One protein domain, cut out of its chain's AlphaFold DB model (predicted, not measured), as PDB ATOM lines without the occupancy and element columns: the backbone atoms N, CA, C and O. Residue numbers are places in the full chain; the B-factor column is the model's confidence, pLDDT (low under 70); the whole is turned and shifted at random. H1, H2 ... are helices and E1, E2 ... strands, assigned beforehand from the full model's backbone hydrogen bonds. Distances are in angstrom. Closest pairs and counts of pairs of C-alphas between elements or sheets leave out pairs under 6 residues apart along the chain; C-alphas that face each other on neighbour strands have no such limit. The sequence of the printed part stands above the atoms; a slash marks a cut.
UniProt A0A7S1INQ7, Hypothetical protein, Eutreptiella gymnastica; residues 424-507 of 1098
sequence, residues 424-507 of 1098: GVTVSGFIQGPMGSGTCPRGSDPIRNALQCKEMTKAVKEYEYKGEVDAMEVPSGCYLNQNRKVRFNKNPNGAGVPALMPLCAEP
ATOM      1  N   GLY A 424     122.687 109.229 146.600       54.16
ATOM      2  CA  GLY A 424     124.082 109.405 147.023       54.16
ATOM      3  C   GLY A 424     125.060 109.495 145.848       54.16
ATOM      4  O   GLY A 424     124.762 109.059 144.735       54.16
ATOM      5  N   VAL A 425     126.241 110.063 146.100       54.91
ATOM      6  CA  VAL A 425     127.223 110.370 145.050       54.91
ATOM      7  C   VAL A 425     127.756 109.071 144.448       54.91
ATOM      8  O   VAL A 425     128.418 108.299 145.138       54.91
ATOM      9  N   THR A 426     127.486 108.825 143.167       60.16
ATOM     10  CA  THR A 426     128.005 107.651 142.459       60.16
ATOM     11  C   THR A 426     129.493 107.801 142.152       60.16
ATOM     12  O   THR A 426     129.937 108.760 141.521       60.16
ATOM     13  N   VAL A 427     130.279 106.821 142.597       59.38
ATOM     14  CA  VAL A 427     131.730 106.730 142.426       59.38
ATOM     15  C   VAL A 427     132.058 105.337 141.884       59.38
ATOM     16  O   VAL A 427     132.087 104.355 142.621       59.38
ATOM     17  N   SER A 428     132.306 105.252 140.575       62.25
ATOM     18  CA  SER A 428     132.804 104.041 139.895       62.25
ATOM     19  C   SER A 428     131.982 102.753 140.127       62.25
ATOM     20  O   SER A 428     132.569 101.689 140.321       62.25
ATOM     21  N   GLY A 429     130.646 102.837 140.080       66.12
ATOM     22  CA  GLY A 429     129.732 101.692 140.249       66.12
ATOM     23  C   GLY A 429     129.206 101.489 141.677       66.12
ATOM     24  O   GLY A 429     128.585 100.467 141.970       66.12
ATOM     25  N   PHE A 430     129.485 102.431 142.582       76.06
ATOM     26  CA  PHE A 430     129.092 102.383 143.990       76.06
ATOM     27  C   PHE A 430     128.544 103.735 144.444       76.06
ATOM     28  O   PHE A 430     128.951 104.783 143.948       76.06
ATOM     29  N   ILE A 431     127.641 103.729 145.420       75.88
ATOM     30  CA  ILE A 431     126.986 104.927 145.952       75.88
ATOM     31  C   ILE A 431     127.656 105.320 147.273       75.88
ATOM     32  O   ILE A 431     127.583 104.594 148.264       75.88
ATOM     33  N   GLN A 432     128.297 106.488 147.308       77.25
ATOM     34  CA  GLN A 432     128.820 107.083 148.535       77.25
ATOM     35  C   GLN A 432     127.678 107.774 149.295       77.25
ATOM     36  O   GLN A 432     127.069 108.732 148.808       77.25
ATOM     37  N   GLY A 433     127.389 107.286 150.501       69.31
ATOM     38  CA  GLY A 433     126.425 107.889 151.417       69.31
ATOM     39  C   GLY A 433     126.965 109.139 152.129       69.31
ATOM     40  O   GLY A 433     128.169 109.413 152.103       69.31
ATOM     41  N   PRO A 434     126.081 109.923 152.772       60.91
ATOM     42  CA  PRO A 434     126.452 111.192 153.389       60.91
ATOM     43  C   PRO A 434     127.335 111.012 154.630       60.91
ATOM     44  O   PRO A 434     127.235 110.031 155.373       60.91
ATOM     45  N   MET A 435     128.197 112.002 154.874       60.34
ATOM     46  CA  MET A 435     129.105 112.006 156.019       60.34
ATOM     47  C   MET A 435     128.321 112.123 157.332       60.34
ATOM     48  O   MET A 435     127.440 112.974 157.474       60.34
ATOM     49  N   GLY A 436     128.640 111.244 158.284       51.09
ATOM     50  CA  GLY A 436     127.875 111.064 159.519       51.09
ATOM     51  C   GLY A 436     126.917 109.871 159.508       51.09
ATOM     52  O   GLY A 436     126.521 109.436 160.583       51.09
ATOM     53  N   SER A 437     126.558 109.317 158.345       64.19
ATOM     54  CA  SER A 437     125.557 108.243 158.276       64.19
ATOM     55  C   SER A 437     126.089 106.879 158.727       64.19
ATOM     56  O   SER A 437     127.239 106.528 158.465       64.19
ATOM     57  N   GLY A 438     125.218 106.095 159.370       64.81
ATOM     58  CA  GLY A 438     125.399 104.656 159.607       64.81
ATOM     59  C   GLY A 438     124.686 103.775 158.573       64.81
ATOM     60  O   GLY A 438     124.856 102.563 158.583       64.81
ATOM     61  N   THR A 439     123.879 104.370 157.688       65.56
ATOM     62  CA  THR A 439     122.982 103.673 156.755       65.56
ATOM     63  C   THR A 439     123.125 104.180 155.317       65.56
ATOM     64  O   THR A 439     123.560 105.309 155.063       65.56
ATOM     65  N   CYS A 440     122.760 103.329 154.358       72.44
ATOM     66  CA  CYS A 440     122.850 103.639 152.934       72.44
ATOM     67  C   CYS A 440     121.707 104.538 152.427       72.44
ATOM     68  O   CYS A 440     120.590 104.460 152.944       72.44
ATOM     69  N   PRO A 441     121.957 105.379 151.400       64.50
ATOM     70  CA  PRO A 441     120.921 106.145 150.712       64.50
ATOM     71  C   PRO A 441     119.744 105.294 150.227       64.50
ATOM     72  O   PRO A 441     119.900 104.136 149.835       64.50
ATOM     73  N   ARG A 442     118.553 105.894 150.203       53.31
ATOM     74  CA  ARG A 442     117.314 105.230 149.783       53.31
ATOM     75  C   ARG A 442     117.425 104.724 148.339       53.31
ATOM     76  O   ARG A 442     117.718 105.494 147.429       53.31
ATOM     77  N   GLY A 443     117.176 103.430 148.135       59.44
ATOM     78  CA  GLY A 443     117.386 102.780 146.836       59.44
ATOM     79  C   GLY A 443     118.851 102.435 146.536       59.44
ATOM     80  O   GLY A 443     119.214 102.350 145.369       59.44
ATOM     81  N   SER A 444     119.681 102.255 147.565       70.50
ATOM     82  CA  SER A 444     121.015 101.648 147.486       70.50
ATOM     83  C   SER A 444     121.204 100.691 148.665       70.50
ATOM     84  O   SER A 444     120.744 100.983 149.771       70.50
ATOM     85  N   ASP A 445     121.852  99.550 148.440       72.69
ATOM     86  CA  ASP A 445     122.014  98.515 149.467       72.69
ATOM     87  C   ASP A 445     123.360  98.644 150.198       72.69
ATOM     88  O   ASP A 445     124.370  98.989 149.575       72.69
ATOM     89  N   PRO A 446     123.440  98.325 151.503       74.75
ATOM     90  CA  PRO A 446     124.724  98.208 152.183       74.75
ATOM     91  C   PRO A 446     125.554  97.102 151.536       74.75
ATOM     92  O   PRO A 446     125.084  95.976 151.371       74.75
ATOM     93  N   ILE A 447     126.813  97.399 151.201       81.31
ATOM     94  CA  ILE A 447     127.759  96.376 150.745       81.31
ATOM     95  C   ILE A 447     127.965  95.401 151.908       81.31
ATOM     96  O   ILE A 447     128.601  95.758 152.899       81.31
ATOM     97  N   ARG A 448     127.421  94.181 151.796       75.75
ATOM     98  CA  ARG A 448     127.407  93.166 152.873       75.75
ATOM     99  C   ARG A 448     128.624  92.235 152.869       75.75
ATOM    100  O   ARG A 448     128.698  91.321 153.680       75.75
ATOM    101  N   ASN A 449     129.570  92.441 151.952       77.12
ATOM    102  CA  ASN A 449     130.721  91.564 151.755       77.12
ATOM    103  C   ASN A 449     132.045  92.347 151.793       77.12
ATOM    104  O   ASN A 449     132.262  93.273 151.007       77.12
ATOM    105  N   ALA A 450     132.968  91.917 152.660       81.81
ATOM    106  CA  ALA A 450     134.323  92.455 152.757       81.81
ATOM    107  C   ALA A 450     135.089  92.389 151.425       81.81
ATOM    108  O   ALA A 450     135.859  93.300 151.117       81.81
ATOM    109  N   LEU A 451     134.844  91.352 150.614       83.06
ATOM    110  CA  LEU A 451     135.434  91.211 149.288       83.06
ATOM    111  C   LEU A 451     134.936  92.319 148.353       83.06
ATOM    112  O   LEU A 451     135.760  93.079 147.866       83.06
ATOM    113  N   GLN A 452     133.622  92.512 148.198       82.38
ATOM    114  CA  GLN A 452     133.065  93.612 147.386       82.38
ATOM    115  C   GLN A 452     133.584  94.987 147.847       82.38
ATOM    116  O   GLN A 452     134.022  95.797 147.032       82.38
ATOM    117  N   CYS A 453     133.635  95.216 149.164       86.75
ATOM    118  CA  CYS A 453     134.187  96.434 149.767       86.75
ATOM    119  C   CYS A 453     135.669  96.673 149.400       86.75
ATOM    120  O   CYS A 453     136.088  97.804 149.154       86.75
ATOM    121  N   LYS A 454     136.462  95.598 149.309       87.75
ATOM    122  CA  LYS A 454     137.865  95.603 148.865       87.75
ATOM    123  C   LYS A 454     138.018  95.705 147.343       87.75
ATOM    124  O   LYS A 454     139.044  96.170 146.855       87.75
ATOM    125  N   GLU A 455     137.036  95.253 146.573       83.12
ATOM    126  CA  GLU A 455     137.076  95.292 145.108       83.12
ATOM    127  C   GLU A 455     136.689  96.660 144.549       83.12
ATOM    128  O   GLU A 455     137.342  97.133 143.622       83.12
ATOM    129  N   MET A 456     135.775  97.371 145.207       79.38
ATOM    130  CA  MET A 456     135.525  98.796 144.972       79.38
ATOM    131  C   MET A 456     136.805  99.649 145.041       79.38
ATOM    132  O   MET A 456     137.021 100.509 144.189       79.38
ATOM    133  N   THR A 457     137.719  99.387 145.988       81.88
ATOM    134  CA  THR A 457     138.996 100.132 146.054       81.88
ATOM    135  C   THR A 457     139.969  99.790 144.921       81.88
ATOM    136  O   THR A 457     140.970 100.474 144.757       81.88
ATOM    137  N   LYS A 458     139.710  98.739 144.125       80.00
ATOM    138  CA  LYS A 458     140.445  98.487 142.872       80.00
ATOM    139  C   LYS A 458     139.934  99.389 141.740       80.00
ATOM    140  O   LYS A 458     140.721  99.773 140.880       80.00
ATOM    141  N   ALA A 459     138.638  99.716 141.741       71.62
ATOM    142  CA  ALA A 459     138.020 100.616 140.767       71.62
ATOM    143  C   ALA A 459     138.383 102.087 141.046       71.62
ATOM    144  O   ALA A 459     138.754 102.826 140.131       71.62
ATOM    145  N   VAL A 460     138.356 102.499 142.317       77.81
ATOM    146  CA  VAL A 460     138.700 103.865 142.740       77.81
ATOM    147  C   VAL A 460     140.167 103.941 143.166       77.81
ATOM    148  O   VAL A 460     140.496 103.707 144.325       77.81
ATOM    149  N   LYS A 461     141.057 104.334 142.240       71.81
ATOM    150  CA  LYS A 461     142.518 104.473 142.475       71.81
ATOM    151  C   LYS A 461     142.908 105.357 143.670       71.81
ATOM    152  O   LYS A 461     144.042 105.286 144.132       71.81
ATOM    153  N   GLU A 462     142.004 106.221 144.123       78.25
ATOM    154  CA  GLU A 462     142.225 107.130 145.247       78.25
ATOM    155  C   GLU A 462     141.889 106.519 146.618       78.25
ATOM    156  O   GLU A 462     142.194 107.140 147.636       78.25
ATOM    157  N   TYR A 463     141.243 105.348 146.663       86.69
ATOM    158  CA  TYR A 463     140.788 104.702 147.895       86.69
ATOM    159  C   TYR A 463     141.731 103.578 148.335       86.69
ATOM    160  O   TYR A 463     142.151 102.742 147.539       86.69
ATOM    161  N   GLU A 464     142.017 103.505 149.635       88.75
ATOM    162  CA  GLU A 464     142.921 102.502 150.205       88.75
ATOM    163  C   GLU A 464     142.183 101.570 151.179       88.75
ATOM    164  O   GLU A 464     141.758 101.994 152.256       88.75
ATOM    165  N   TYR A 465     142.057 100.283 150.841       90.25
ATOM    166  CA  TYR A 465     141.431  99.298 151.728       90.25
ATOM    167  C   TYR A 465     142.315  98.979 152.946       90.25
ATOM    168  O   TYR A 465     143.434  98.478 152.816       90.25
ATOM    169  N   LYS A 466     141.795  99.233 154.151       91.50
ATOM    170  CA  LYS A 466     142.470  99.062 155.451       91.50
ATOM    171  C   LYS A 466     141.912  97.913 156.295       91.50
ATOM    172  O   LYS A 466     142.018  97.949 157.525       91.50
ATOM    173  N   GLY A 467     141.362  96.900 155.631       84.19
ATOM    174  CA  GLY A 467     140.924  95.656 156.254       84.19
ATOM    175  C   GLY A 467     139.512  95.697 156.830       84.19
ATOM    176  O   GLY A 467     138.717  96.604 156.575       84.19
ATOM    177  N   GLU A 468     139.236  94.664 157.612       90.06
ATOM    178  CA  GLU A 468     137.954  94.401 158.254       90.06
ATOM    179  C   GLU A 468     138.013  94.819 159.728       90.06
ATOM    180  O   GLU A 468     139.073  94.774 160.356       90.06
ATOM    181  N   VAL A 469     136.871  95.217 160.276       83.44
ATOM    182  CA  VAL A 469     136.643  95.463 161.703       83.44
ATOM    183  C   VAL A 469     135.323  94.814 162.115       83.44
ATOM    184  O   VAL A 469     134.488  94.498 161.268       83.44
ATOM    185  N   ASP A 470     135.134  94.635 163.414       85.69
ATOM    186  CA  ASP A 470     133.834  94.359 164.015       85.69
ATOM    187  C   ASP A 470     133.689  95.321 165.195       85.69
ATOM    188  O   ASP A 470     134.429  95.222 166.174       85.69
ATOM    189  N   ALA A 471     132.865  96.353 165.024       68.75
ATOM    190  CA  ALA A 471     132.672  97.396 166.024       68.75
ATOM    191  C   ALA A 471     131.310  98.070 165.840       68.75
ATOM    192  O   ALA A 471     130.981  98.539 164.753       68.75
ATOM    193  N   MET A 472     130.541  98.184 166.920       74.25
ATOM    194  CA  MET A 472     129.243  98.870 166.909       74.25
ATOM    195  C   MET A 472     129.383 100.403 166.768       74.25
ATOM    196  O   MET A 472     128.445 101.079 166.365       74.25
ATOM    197  N   GLU A 473     130.574 100.951 167.032       74.38
ATOM    198  CA  GLU A 473     130.888 102.391 167.014       74.38
ATOM    199  C   GLU A 473     131.125 103.003 165.618       74.38
ATOM    200  O   GLU A 473     131.403 104.195 165.523       74.38
ATOM    201  N   VAL A 474     131.096 102.219 164.533       75.69
ATOM    202  CA  VAL A 474     131.371 102.688 163.155       75.69
ATOM    203  C   VAL A 474     130.342 102.122 162.170       75.69
ATOM    204  O   VAL A 474     129.783 101.071 162.474       75.69
ATOM    205  N   PRO A 475     130.096 102.740 160.993       81.25
ATOM    206  CA  PRO A 475     129.000 102.338 160.106       81.25
ATOM    207  C   PRO A 475     129.053 100.859 159.722       81.25
ATOM    208  O   PRO A 475     130.142 100.306 159.545       81.25
ATOM    209  N   SER A 476     127.893 100.214 159.602       80.44
ATOM    210  CA  SER A 476     127.802  98.811 159.190       80.44
ATOM    211  C   SER A 476     128.159  98.622 157.708       80.44
ATOM    212  O   SER A 476     127.986  99.517 156.878       80.44
ATOM    213  N   GLY A 477     128.692  97.448 157.357       85.94
ATOM    214  CA  GLY A 477     129.136  97.159 155.993       85.94
ATOM    215  C   GLY A 477     130.366  97.974 155.580       85.94
ATOM    216  O   GLY A 477     131.288  98.195 156.365       85.94
ATOM    217  N   CYS A 478     130.443  98.377 154.314       90.88
ATOM    218  CA  CYS A 478     131.601  99.112 153.802       90.88
ATOM    219  C   CYS A 478     131.531 100.612 154.129       90.88
ATOM    220  O   CYS A 478     130.490 101.236 153.942       90.88
ATOM    221  N   TYR A 479     132.641 101.221 154.554       90.31
ATOM    222  CA  TYR A 479     132.691 102.651 154.869       90.31
ATOM    223  C   TYR A 479     134.042 103.309 154.549       90.31
ATOM    224  O   TYR A 479     135.111 102.708 154.669       90.31
ATOM    225  N   LEU A 480     133.979 104.580 154.152       87.31
ATOM    226  CA  LEU A 480     135.082 105.478 153.814       87.31
ATOM    227  C   LEU A 480     135.347 106.452 154.969       87.31
ATOM    228  O   LEU A 480     134.413 106.917 155.621       87.31
ATOM    229  N   ASN A 481     136.605 106.836 155.185       80.88
ATOM    230  CA  ASN A 481     136.957 107.979 156.034       80.88
ATOM    231  C   ASN A 481     137.552 109.146 155.231       80.88
ATOM    232  O   ASN A 481     137.996 108.981 154.095       80.88
ATOM    233  N   GLN A 482     137.621 110.327 155.851       72.81
ATOM    234  CA  GLN A 482     138.166 111.556 155.248       72.81
ATOM    235  C   GLN A 482     139.603 111.423 154.691       72.81
ATOM    236  O   GLN A 482     139.985 112.179 153.806       72.81
ATOM    237  N   ASN A 483     140.390 110.439 155.149       78.44
ATOM    238  CA  ASN A 483     141.728 110.136 154.620       78.44
ATOM    239  C   ASN A 483     141.697 109.124 153.454       78.44
ATOM    240  O   ASN A 483     142.698 108.448 153.209       78.44
ATOM    241  N   ARG A 484     140.541 108.971 152.790       81.56
ATOM    242  CA  ARG A 484     140.264 108.045 151.676       81.56
ATOM    243  C   ARG A 484     140.550 106.567 151.979       81.56
ATOM    244  O   ARG A 484     140.749 105.756 151.077       81.56
ATOM    245  N   LYS A 485     140.555 106.192 153.260       86.38
ATOM    246  CA  LYS A 485     140.751 104.801 153.687       86.38
ATOM    247  C   LYS A 485     139.398 104.132 153.861       86.38
ATOM    248  O   LYS A 485     138.548 104.649 154.585       86.38
ATOM    249  N   VAL A 486     139.231 102.994 153.199       89.50
ATOM    250  CA  VAL A 486     138.017 102.173 153.222       89.50
ATOM    251  C   VAL A 486     138.203 101.020 154.198       89.50
ATOM    252  O   VAL A 486     139.274 100.412 154.253       89.50
ATOM    253  N   ARG A 487     137.163 100.698 154.961       90.94
ATOM    254  CA  ARG A 487     137.090  99.510 155.815       90.94
ATOM    255  C   ARG A 487     135.747  98.820 155.649       90.94
ATOM    256  O   ARG A 487     134.778  99.432 155.215       90.94
ATOM    257  N   PHE A 488     135.715  97.545 156.012       92.31
ATOM    258  CA  PHE A 488     134.481  96.778 156.121       92.31
ATOM    259  C   PHE A 488     134.186  96.483 157.591       92.31
ATOM    260  O   PHE A 488     135.005  95.849 158.254       92.31
ATOM    261  N   ASN A 489     133.038  96.921 158.091       89.69
ATOM    262  CA  ASN A 489     132.514  96.533 159.388       89.69
ATOM    263  C   ASN A 489     131.614  95.302 159.246       89.69
ATOM    264  O   ASN A 489     130.627  95.327 158.508       89.69
ATOM    265  N   LYS A 490     131.943  94.239 159.978       83.19
ATOM    266  CA  LYS A 490     131.120  93.027 160.090       83.19
ATOM    267  C   LYS A 490     129.870  93.245 160.932       83.19
ATOM    268  O   LYS A 490     128.890  92.532 160.736       83.19
ATOM    269  N   ASN A 491     129.892  94.228 161.830       74.31
ATOM    270  CA  ASN A 491     128.797  94.467 162.748       74.31
ATOM    271  C   ASN A 491     127.563  95.011 161.998       74.31
ATOM    272  O   ASN A 491     127.653  96.091 161.406       74.31
ATOM    273  N   PRO A 492     126.403  94.327 162.023       67.81
ATOM    274  CA  PRO A 492     125.196  94.820 161.361       67.81
ATOM    275  C   PRO A 492     124.621  96.065 162.056       67.81
ATOM    276  O   PRO A 492     123.975  96.881 161.403       67.81
ATOM    277  N   ASN A 493     124.917  96.250 163.347       65.00
ATOM    278  CA  ASN A 493     124.398  97.331 164.189       65.00
ATOM    279  C   ASN A 493     125.335  98.558 164.234       65.00
ATOM    280  O   ASN A 493     125.224  99.391 165.132       65.00
ATOM    281  N   GLY A 494     126.285  98.649 163.298       62.91
ATOM    282  CA  GLY A 494     127.302  99.698 163.241       62.91
ATOM    283  C   GLY A 494     126.747 101.121 163.069       62.91
ATOM    284  O   GLY A 494     126.079 101.424 162.079       62.91
ATOM    285  N   ALA A 495     127.047 102.002 164.026       61.28
ATOM    286  CA  ALA A 495     126.498 103.351 164.137       61.28
ATOM    287  C   ALA A 495     127.127 104.389 163.183       61.28
ATOM    288  O   ALA A 495     128.262 104.263 162.723       61.28
ATOM    289  N   GLY A 496     126.391 105.473 162.917       67.75
ATOM    290  CA  GLY A 496     126.882 106.612 162.133       67.75
ATOM    291  C   GLY A 496     127.913 107.460 162.884       67.75
ATOM    292  O   GLY A 496     127.762 107.718 164.075       67.75
ATOM    293  N   VAL A 497     128.960 107.918 162.185       68.12
ATOM    294  CA  VAL A 497     130.075 108.680 162.782       68.12
ATOM    295  C   VAL A 497     130.387 109.930 161.951       68.12
ATOM    296  O   VAL A 497     130.677 109.785 160.763       68.12
ATOM    297  N   PRO A 498     130.448 111.149 162.536       59.16
ATOM    298  CA  PRO A 498     130.629 112.425 161.814       59.16
ATOM    299  C   PRO A 498     131.865 112.598 160.904       59.16
ATOM    300  O   PRO A 498     131.989 113.626 160.243       59.16
ATOM    301  N   ALA A 499     132.792 111.636 160.862       67.00
ATOM    302  CA  ALA A 499     133.977 111.642 159.992       67.00
ATOM    303  C   ALA A 499     134.051 110.434 159.030       67.00
ATOM    304  O   ALA A 499     135.062 110.254 158.340       67.00
ATOM    305  N   LEU A 500     133.002 109.605 159.001       74.00
ATOM    306  CA  LEU A 500     132.866 108.409 158.170       74.00
ATOM    307  C   LEU A 500     131.665 108.557 157.218       74.00
ATOM    308  O   LEU A 500     130.734 109.321 157.483       74.00
ATOM    309  N   MET A 501     131.713 107.845 156.095       79.88
ATOM    310  CA  MET A 501     130.682 107.803 155.051       79.88
ATOM    311  C   MET A 501     130.447 106.338 154.665       79.88
ATOM    312  O   MET A 501     131.429 105.662 154.351       79.88
ATOM    313  N   PRO A 502     129.210 105.815 154.666       84.88
ATOM    314  CA  PRO A 502     128.953 104.460 154.196       84.88
ATOM    315  C   PRO A 502     129.142 104.387 152.674       84.88
ATOM    316  O   PRO A 502     128.884 105.353 151.952       84.88
ATOM    317  N   LEU A 503     129.609 103.240 152.189       85.94
ATOM    318  CA  LEU A 503     129.755 102.926 150.771       85.94
ATOM    319  C   LEU A 503     128.811 101.775 150.420       85.94
ATOM    320  O   LEU A 503     128.846 100.702 151.026       85.94
ATOM    321  N   CYS A 504     127.957 102.027 149.438       87.00
ATOM    322  CA  CYS A 504     126.755 101.260 149.152       87.00
ATOM    323  C   CYS A 504     126.811 100.704 147.725       87.00
ATOM    324  O   CYS A 504     127.445 101.285 146.842       87.00
ATOM    325  N   ALA A 505     126.151  99.577 147.487       80.44
ATOM    326  CA  ALA A 505     125.965  99.055 146.142       80.44
ATOM    327  C   ALA A 505     124.975  99.944 145.374       80.44
ATOM    328  O   ALA A 505     123.977 100.403 145.938       80.44
ATOM    329  N   GLU A 506     125.227 100.161 144.082       70.50
ATOM    330  CA  GLU A 506     124.158 100.596 143.180       70.50
ATOM    331  C   GLU A 506     123.029  99.543 143.190       70.50
ATOM    332  O   GLU A 506     123.316  98.347 143.304       70.50
ATOM    333  N   PRO A 507     121.747  99.949 143.123       58.56
ATOM    334  CA  PRO A 507     120.638  99.000 143.107       58.56
ATOM    335  C   PRO A 507     120.740  98.129 141.854       58.56
ATOM    336  O   PRO A 507     120.707  98.658 140.739       58.56
TER     337      PRO A 507
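Overview. This is residues 424 to 507 of the 1098 residues of the protein "Hypothetical protein" of Eutreptiella gymnastica (UniProt A0A7S1INQ7). A single strongly twisted sheet of six strands bends round as it goes from E1 to E3, and one helix, H1, packs on one face of it, mainly over the E3, E5 and E4 end. A long loop, residues 433 to 449, leaves the small E1 and E2 hairpin and comes back beside E6, where residues 445 to 446 pair with it, before the chain enters H1. The printed part has 84 residues, with one named helix and six named strands in the order E1 E2 H1 E3 E4 E5 E6; the sheet runs E1 E2 E6 E4 E5 E3 and is mixed. The class is mixed, helices and strands, with 38 residues, under half, in named elements. The whole is compact, with a radius of gyration of the C-alphas of 10.8 A, and rounded, with spans of 28 by 26 by 22 A.

Along the chain. Strand E1 is residues 425 to 427, 6.4 A from first to last C-alpha, and begins at C-alpha 425 at (127.223, 110.370, 145.050). E2 is residues 430 to 432, 6.5 A. After the long stretch with no named element, helix H1 takes residues 450 to 459, 15.0 A, from C-alpha 450 at (134.323, 92.455, 152.757). E3 is residues 464 to 469, 14.9 A. E4 is residues 477 to 481, 13.4 A, and E5 is residues 485 to 489, 13.0 A. E6, residues 500 to 505, is 16.7 A long and ends at C-alpha 505 at (125.965, 99.055, 146.142).

Arrangement. E1 is an edge strand of the sheet and forms a hairpin with E2, antiparallel at 137 degrees; N 427 and O 430 are 2.8 A apart, within hydrogen-bond range. E2 and E6 are antiparallel at 154 degrees, with N 431 and O 504 at 2.8 A. The pairing of E6 is staggered: residues 503 to 505 pair with E2, and residues 500 to 502 with E4. E6 and E4 are antiparallel at 135 degrees, with N 501 and O 480 at 2.9 A and N 480 and O 501 at 2.8 A. Residues 445 to 446 form a short antiparallel pairing with residues 504 to 505 of E6. E4 and E5 form a hairpin, antiparallel at 153 degrees, with N 479 and O 487 at 2.9 A. E5 and the other edge strand, E3, are parallel at 23 degrees, with N 466 and O 486 at 2.8 A. H1 is on one face of the sheet, an arrangement of two layers, one of helix and one of strands. The closest C-alphas of H1 and E5 are those of Ala 450 and Phe 488, 5.5 A apart; those of H1 and E3 are Lys 454 and Tyr 465, at 5.9 A. In H1, 4 of 6 O i to N i+4 pairs are within hydrogen-bond range. E3 and E6 are apart, and E2 and E4 are only just apart, with their closest C-alphas 8.3 A from each other.

Size, cuts and confidence. The two C-alphas farthest apart are those of Lys 461 and Asn 493, at 29.2 A. From edge to edge of the sheet the strands' lines turn by 108 degrees. The printed part has no cut. The link from E2 to H1, 17 residues, is long; those from E1 to E2, H1 to E3 and E4 to E5 are tight, and those from E3 to E4 and E5 to E6 are short. The mean pLDDT of the printed part is 75.5, and 26 residues are under 70, among them 424 to 429, 433 to 439 and 492 to 499.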